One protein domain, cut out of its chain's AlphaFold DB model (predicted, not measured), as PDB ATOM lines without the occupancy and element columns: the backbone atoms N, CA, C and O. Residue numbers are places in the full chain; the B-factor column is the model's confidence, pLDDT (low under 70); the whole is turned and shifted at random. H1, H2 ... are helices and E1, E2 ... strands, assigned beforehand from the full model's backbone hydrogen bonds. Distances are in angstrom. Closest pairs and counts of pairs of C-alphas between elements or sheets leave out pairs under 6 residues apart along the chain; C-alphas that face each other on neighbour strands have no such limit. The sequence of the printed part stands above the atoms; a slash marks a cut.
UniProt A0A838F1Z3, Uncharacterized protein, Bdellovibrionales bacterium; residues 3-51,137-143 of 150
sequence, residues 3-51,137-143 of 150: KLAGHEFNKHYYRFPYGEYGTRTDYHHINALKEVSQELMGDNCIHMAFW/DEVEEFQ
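AT A GLANCE: This is residues 3 to 51 and 137 to 143 of the 150 residues of an uncharacterized protein of Bdellovibrionales bacterium (UniProt A0A838F1Z3). This model has little regular structure: two very short parallel strands, E1 and E2, lie side by side, and one helix, H1, packs on E2. Residues 3 to 9 and 22 to 28 stick out toward the two ends of the long axis. The printed part has 56 residues, with E1, H1 and E2 in that order; the named elements hold only 19, and the class is mixed. It is loose, with a radius of gyration of the C-alphas of 12.9 A and spans of 40 by 26 by 22 A.

HOW THE PARTS SIT: Look first at E1, residues 12 to 14, and its parallel neighbour E2, residues 46 to 48, at 36 degrees; N 14 and O 47 are within hydrogen-bond range at 2.9 A. With H1, residues 29 to 41, they form a strand-helix-strand unit, a helix between two parallel neighbour strands, with a right-handed crossover. The closest C-alphas of H1 and E2 are those of Ser 37 and Ile 46, 5.4 A apart. In H1 every O i to N i+4 pair is within hydrogen-bond range.

IN THESE COORDINATES: Find C-alpha 12 at (168.766, 138.386, 239.978); E1 runs 6.6 A from there. H1 runs 17.4 A from C-alpha 29 to C-alpha 41, and E2 runs 6.7 A to C-alpha 48 at (163.442, 141.710, 234.015).

THE WHOLE: The C-alphas farthest apart, of Leu 4 and Thr 25, are 41.2 A apart. The link from E1 to H1 is long, 14 residues. Residues 52 to 136 are not printed; C-alphas 51 and 137 are 14.2 A apart. Residues 3 to 9 and 19 to 28 have pLDDT under 70.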
ATOM      1  N   LYS A   3     177.401 141.119 250.007       63.12
ATOM      2  CA  LYS A   3     177.520 140.812 251.449       63.12
ATOM      3  C   LYS A   3     177.607 142.057 252.344       63.12
ATOM      4  O   LYS A   3     177.135 142.022 253.470       63.12
ATOM      5  N   LEU A   4     178.213 143.144 251.853       66.88
ATOM      6  CA  LEU A   4     178.308 144.414 252.590       66.88
ATOM      7  C   LEU A   4     176.962 145.148 252.610       66.88
ATOM      8  O   LEU A   4     176.678 145.858 253.564       66.88
ATOM      9  N   ALA A   5     176.126 144.929 251.593       60.00
ATOM     10  CA  ALA A   5     174.747 145.402 251.556       60.00
ATOM     11  C   ALA A   5     173.784 144.509 252.373       60.00
ATOM     12  O   ALA A   5     172.589 144.770 252.396       60.00
ATOM     13  N   GLY A   6     174.277 143.451 253.038       60.16
ATOM     14  CA  GLY A   6     173.441 142.538 253.828       60.16
ATOM     15  C   GLY A   6     172.544 141.622 252.991       60.16
ATOM     16  O   GLY A   6     171.554 141.104 253.502       60.16
ATOM     17  N   HIS A   7     172.873 141.418 251.714       56.72
ATOM     18  CA  HIS A   7     172.097 140.582 250.803       56.72
ATOM     19  C   HIS A   7     172.785 139.242 250.540       56.72
ATOM     20  O   HIS A   7     174.013 139.158 250.519       56.72
ATOM     21  N   GLU A   8     171.993 138.198 250.299       66.69
ATOM     22  CA  GLU A   8     172.442 136.981 249.619       66.69
ATOM     23  C   GLU A   8     172.209 137.145 248.114       66.69
ATOM     24  O   GLU A   8     171.193 137.695 247.693       66.69
ATOM     25  N   PHE A   9     173.152 136.694 247.286       67.12
ATOM     26  CA  PHE A   9     173.063 136.826 245.828       67.12
ATOM     27  C   PHE A   9     172.240 135.676 245.225       67.12
ATOM     28  O   PHE A   9     172.750 134.883 244.442       67.12
ATOM     29  N   ASN A  10     170.991 135.541 245.672       71.25
ATOM     30  CA  ASN A  10     170.053 134.477 245.287       71.25
ATOM     31  C   ASN A  10     168.867 134.990 244.449       71.25
ATOM     32  O   ASN A  10     167.998 134.214 244.060       71.25
ATOM     33  N   LYS A  11     168.825 136.300 244.183       76.94
ATOM     34  CA  LYS A  11     167.802 136.969 243.380       76.94
ATOM     35  C   LYS A  11     168.488 137.850 242.348       76.94
ATOM     36  O   LYS A  11     169.336 138.668 242.706       76.94
ATOM     37  N   HIS A  12     168.127 137.681 241.080       83.81
ATOM     38  CA  HIS A  12     168.766 138.386 239.978       83.81
ATOM     39  C   HIS A  12     167.731 139.206 239.226       83.81
ATOM     40  O   HIS A  12     166.768 138.668 238.685       83.81
ATOM     41  N   TYR A  13     167.965 140.511 239.183       87.25
ATOM     42  CA  TYR A  13     167.161 141.454 238.426       87.25
ATOM     43  C   TYR A  13     168.040 142.084 237.360       87.25
ATOM     44  O   TYR A  13     169.181 142.465 237.631       87.25
ATOM     45  N   TYR A  14     167.514 142.182 236.149       87.12
ATOM     46  CA  TYR A  14     168.219 142.773 235.027       87.12
ATOM     47  C   TYR A  14     167.328 143.783 234.317       87.12
ATOM     48  O   TYR A  14     166.153 143.528 234.066       87.12
ATOM     49  N   ARG A  15     167.900 144.928 233.958       87.00
ATOM     50  CA  ARG A  15     167.230 145.959 233.168       87.00
ATOM     51  C   ARG A  15     168.018 146.162 231.885       87.00
ATOM     52  O   ARG A  15     169.220 146.410 231.935       87.00
ATOM     53  N   PHE A  16     167.343 146.075 230.744       83.19
ATOM     54  CA  PHE A  16     167.974 146.401 229.470       83.19
ATOM     55  C   PHE A  16     168.295 147.902 229.393       83.19
ATOM     56  O   PHE A  16     167.502 148.718 229.873       83.19
ATOM     57  N   PRO A  17     169.430 148.286 228.782       81.44
ATOM     58  CA  PRO A  17     169.750 149.690 228.543       81.44
ATOM     59  C   PRO A  17     168.624 150.433 227.805       81.44
ATOM     60  O   PRO A  17     167.963 149.864 226.937       81.44
ATOM     61  N   TYR A  18     168.418 151.706 228.158       72.88
ATOM     62  CA  TYR A  18     167.529 152.669 227.480       72.88
ATOM     63  C   TYR A  18     166.055 152.266 227.299       72.88
ATOM     64  O   TYR A  18     165.332 152.918 226.552       72.88
ATOM     65  N   GLY A  19     165.583 151.215 227.973       65.56
ATOM     66  CA  GLY A  19     164.194 150.772 227.852       65.56
ATOM     67  C   GLY A  19     163.789 150.325 226.443       65.56
ATOM     68  O   GLY A  19     162.616 150.406 226.089       65.56
ATOM     69  N   GLU A  20     164.731 149.842 225.626       61.56
ATOM     70  CA  GLU A  20     164.510 149.483 224.211       61.56
ATOM     71  C   GLU A  20     163.588 148.259 223.971       61.56
ATOM     72  O   GLU A  20     163.560 147.692 222.888       61.56
ATOM     73  N   TYR A  21     162.781 147.832 224.938       63.22
ATOM     74  CA  TYR A  21     162.001 146.591 224.875       63.22
ATOM     75  C   TYR A  21     160.693 146.659 224.053       63.22
ATOM     76  O   TYR A  21     160.026 145.634 223.933       63.22
ATOM     77  N   GLY A  22     160.294 147.821 223.508       53.19
ATOM     78  CA  GLY A  22     158.916 148.033 223.013       53.19
ATOM     79  C   GLY A  22     158.700 148.376 221.529       53.19
ATOM     80  O   GLY A  22     157.584 148.214 221.043       53.19
ATOM     81  N   THR A  23     159.701 148.864 220.789       55.06
ATOM     82  CA  THR A  23     159.465 149.482 219.458       55.06
ATOM     83  C   THR A  23     160.021 148.698 218.275       55.06
ATOM     84  O   THR A  23     159.753 149.041 217.123       55.06
ATOM     85  N   ARG A  24     160.773 147.629 218.533       54.03
ATOM     86  CA  ARG A  24     161.427 146.824 217.505       54.03
ATOM     87  C   ARG A  24     160.765 145.453 217.401       54.03
ATOM     88  O   ARG A  24     160.707 144.698 218.364       54.03
ATOM     89  N   THR A  25     160.249 145.132 216.219       57.75
ATOM     90  CA  THR A  25     159.524 143.876 215.956       57.75
ATOM     91  C   THR A  25     160.429 142.641 215.961       57.75
ATOM     92  O   THR A  25     159.937 141.528 216.116       57.75
ATOM     93  N   ASP A  26     161.741 142.837 215.822       59.62
ATOM     94  CA  ASP A  26     162.799 141.821 215.879       59.62
ATOM     95  C   ASP A  26     163.454 141.705 217.269       59.62
ATOM     96  O   ASP A  26     164.426 140.973 217.458       59.62
ATOM     97  N   TYR A  27     162.957 142.450 218.256       62.22
ATOM     98  CA  TYR A  27     163.625 142.622 219.542       62.22
ATOM     99  C   TYR A  27     163.247 141.505 220.520       62.22
ATOM    100  O   TYR A  27     162.255 141.566 221.244       62.22
ATOM    101  N   HIS A  28     164.061 140.451 220.548       67.75
ATOM    102  CA  HIS A  28     163.840 139.237 221.345       67.75
ATOM    103  C   HIS A  28     164.541 139.249 222.714       67.75
ATOM    104  O   HIS A  28     164.859 138.196 223.260       67.75
ATOM    105  N   HIS A  29     164.785 140.423 223.297       75.31
ATOM    106  CA  HIS A  29     165.584 140.584 224.519       75.31
ATOM    107  C   HIS A  29     165.065 139.762 225.708       75.31
ATOM    108  O   HIS A  29     165.853 139.198 226.461       75.31
ATOM    109  N   ILE A  30     163.747 139.598 225.829       77.62
ATOM    110  CA  ILE A  30     163.150 138.728 226.852       77.62
ATOM    111  C   ILE A  30     163.480 137.248 226.597       77.62
ATOM    112  O   ILE A  30     163.711 136.507 227.549       77.62
ATOM    113  N   ASN A  31     163.531 136.804 225.338       80.94
ATOM    114  CA  ASN A  31     163.925 135.431 225.007       80.94
ATOM    115  C   ASN A  31     165.415 135.216 225.277       80.94
ATOM    116  O   ASN A  31     165.763 134.229 225.910       80.94
ATOM    117  N   ALA A  32     166.269 136.174 224.903       83.44
ATOM    118  CA  ALA A  32     167.692 136.125 225.229       83.44
ATOM    119  C   ALA A  32     167.927 136.106 226.750       83.44
ATOM    120  O   ALA A  32     168.734 135.325 227.238       83.44
ATOM    121  N   LEU A  33     167.180 136.908 227.519       84.56
ATOM    122  CA  LEU A  33     167.254 136.890 228.981       84.56
ATOM    123  C   LEU A  33     166.850 135.527 229.547       84.56
ATOM    124  O   LEU A  33     167.517 135.034 230.450       84.56
ATOM    125  N   LYS A  34     165.791 134.909 229.007       82.38
ATOM    126  CA  LYS A  34     165.382 133.547 229.378       82.38
ATOM    127  C   LYS A  34     166.469 132.530 229.041       82.38
ATOM    128  O   LYS A  34     166.841 131.751 229.903       82.38
ATOM    129  N   GLU A  35     167.021 132.552 227.832       85.19
ATOM    130  CA  GLU A  35     168.089 131.629 227.422       85.19
ATOM    131  C   GLU A  35     169.320 131.751 228.325       85.19
ATOM    132  O   GLU A  35     169.759 130.756 228.896       85.19
ATOM    133  N   VAL A  36     169.805 132.974 228.552       85.06
ATOM    134  CA  VAL A  36     170.925 133.247 229.465       85.06
ATOM    135  C   VAL A  36     170.583 132.823 230.889       85.06
ATOM    136  O   VAL A  36     171.406 132.244 231.594       85.06
ATOM    137  N   SER A  37     169.360 133.089 231.339       85.06
ATOM    138  CA  SER A  37     168.937 132.708 232.677       85.06
ATOM    139  C   SER A  37     168.847 131.192 232.851       85.06
ATOM    140  O   SER A  37     169.232 130.677 233.898       85.06
ATOM    141  N   GLN A  38     168.385 130.477 231.829       84.44
ATOM    142  CA  GLN A  38     168.367 129.023 231.786       84.44
ATOM    143  C   GLN A  38     169.787 128.448 231.765       84.44
ATOM    144  O   GLN A  38     170.057 127.492 232.487       84.44
ATOM    145  N   GLU A  39     170.689 129.024 230.971       84.81
ATOM    146  CA  GLU A  39     172.084 128.590 230.870       84.81
ATOM    147  C   GLU A  39     172.839 128.777 232.192       84.81
ATOM    148  O   GLU A  39     173.524 127.863 232.644       84.81
ATOM    149  N   LEU A  40     172.686 129.940 232.833       82.19
ATOM    150  CA  LEU A  40     173.430 130.284 234.045       82.19
ATOM    151  C   LEU A  40     172.828 129.694 235.324       82.19
ATOM    152  O   LEU A  40     173.569 129.396 236.253       82.19
ATOM    153  N   MET A  41     171.499 129.567 235.395       79.75
ATOM    154  CA  MET A  41     170.780 129.282 236.648       79.75
ATOM    155  C   MET A  41     169.870 128.053 236.569       79.75
ATOM    156  O   MET A  41     169.235 127.694 237.559       79.75
ATOM    157  N   GLY A  42     169.712 127.450 235.390       75.56
ATOM    158  CA  GLY A  42     168.893 126.259 235.179       75.56
ATOM    159  C   GLY A  42     167.372 126.449 235.235       75.56
ATOM    160  O   GLY A  42     166.668 125.496 234.902       75.56
ATOM    161  N   ASP A  43     166.845 127.615 235.642       74.56
ATOM    162  CA  ASP A  43     165.394 127.759 235.874       74.56
ATOM    163  C   ASP A  43     164.799 129.183 235.694       74.56
ATOM    164  O   ASP A  43     163.882 129.585 236.419       74.56
ATOM    165  N   ASN A  44     165.277 129.959 234.709       74.00
ATOM    166  CA  ASN A  44     164.782 131.321 234.400       74.00
ATOM    167  C   ASN A  44     164.730 132.271 235.624       74.00
ATOM    168  O   ASN A  44     163.780 133.021 235.824       74.00
ATOM    169  N   CYS A  45     165.774 132.220 236.448       80.88
ATOM    170  CA  CYS A  45     165.958 132.962 237.695       80.88
ATOM    171  C   CYS A  45     166.397 134.435 237.576       80.88
ATOM    172  O   CYS A  45     166.660 135.074 238.597       80.88
ATOM    173  N   ILE A  46     166.531 134.974 236.364       85.50
ATOM    174  CA  ILE A  46     166.863 136.381 236.122       85.50
ATOM    175  C   ILE A  46     165.596 137.086 235.652       85.50
ATOM    176  O   ILE A  46     165.125 136.867 234.537       85.50
ATOM    177  N   HIS A  47     165.034 137.923 236.517       84.06
ATOM    178  CA  HIS A  47     163.809 138.660 236.243       84.06
ATOM    179  C   HIS A  47     164.130 139.998 235.585       84.06
ATOM    180  O   HIS A  47     165.077 140.690 235.965       84.06
ATOM    181  N   MET A  48     163.324 140.383 234.599       85.62
ATOM    182  CA  MET A  48     163.442 141.710 234.015       85.62
ATOM    183  C   MET A  48     162.831 142.751 234.961       85.62
ATOM    184  O   MET A  48     161.692 142.590 235.388       85.62
ATOM    185  N   ALA A  49     163.579 143.809 235.273       87.31
ATOM    186  CA  ALA A  49     163.099 144.949 236.047       87.31
ATOM    187  C   ALA A  49     162.763 146.126 235.121       87.31
ATOM    188  O   ALA A  49     163.588 146.532 234.295       87.31
ATOM    189  N   PHE A  50     161.562 146.672 235.289       87.44
ATOM    190  CA  PHE A  50     161.040 147.839 234.575       87.44
ATOM    191  C   PHE A  50     160.813 149.000 235.546       87.44
ATOM    192  O   PHE A  50     161.068 148.858 236.738       87.44
ATOM    193  N   TRP A  51     160.375 150.150 235.038       90.19
ATOM    194  CA  TRP A  51     159.984 151.288 235.863       90.19
ATOM    195  C   TRP A  51     158.655 151.870 235.386       90.19
ATOM    196  O   TRP A  51     158.356 151.845 234.192       90.19
ATOM    197  N   ASP A 137     162.322 142.823 245.589       85.19
ATOM    198  CA  ASP A 137     161.986 141.424 245.848       85.19
ATOM    199  C   ASP A 137     160.818 141.197 246.816       85.19
ATOM    200  O   ASP A 137     160.438 140.047 247.043       85.19
ATOM    201  N   GLU A 138     160.281 142.264 247.406       87.12
ATOM    202  CA  GLU A 138     159.087 142.242 248.252       87.12
ATOM    203  C   GLU A 138     157.819 142.571 247.443       87.12
ATOM    204  O   GLU A 138     156.719 142.201 247.851       87.12
ATOM    205  N   VAL A 139     157.964 143.192 246.267       88.12
ATOM    206  CA  VAL A 139     156.862 143.534 245.355       88.12
ATOM    207  C   VAL A 139     156.413 142.289 244.590       88.12
ATOM    208  O   VAL A 139     157.230 141.662 243.923       88.12
ATOM    209  N   GLU A 140     155.121 141.944 244.659       86.81
ATOM    210  CA  GLU A 140     154.544 140.702 244.106       86.81
ATOM    211  C   GLU A 140     154.955 140.424 242.650       86.81
ATOM    212  O   GLU A 140     155.385 139.316 242.339       86.81
ATOM    213  N   GLU A 141     154.922 141.440 241.784       83.44
ATOM    214  CA  GLU A 141     155.330 141.339 240.373       83.44
ATOM    215  C   GLU A 141     156.783 140.865 240.186       83.44
ATOM    216  O   GLU A 141     157.118 140.177 239.220       83.44
ATOM    217  N   PHE A 142     157.656 141.197 241.135       85.56
ATOM    218  CA  PHE A 142     159.089 140.928 241.085       85.56
ATOM    219  C   PHE A 142     159.522 139.819 242.052       85.56
ATOM    220  O   PHE A 142     160.721 139.542 242.178       85.56
ATOM    221  N   GLN A 143     158.584 139.158 242.733       82.00
ATOM    222  CA  GLN A 143     158.913 138.081 243.659       82.00
ATOM    223  C   GLN A 143     159.486 136.870 242.913       82.00
ATOM    224  O   GLN A 143     158.863 136.281 242.030       82.00
TER     225      GLN A 143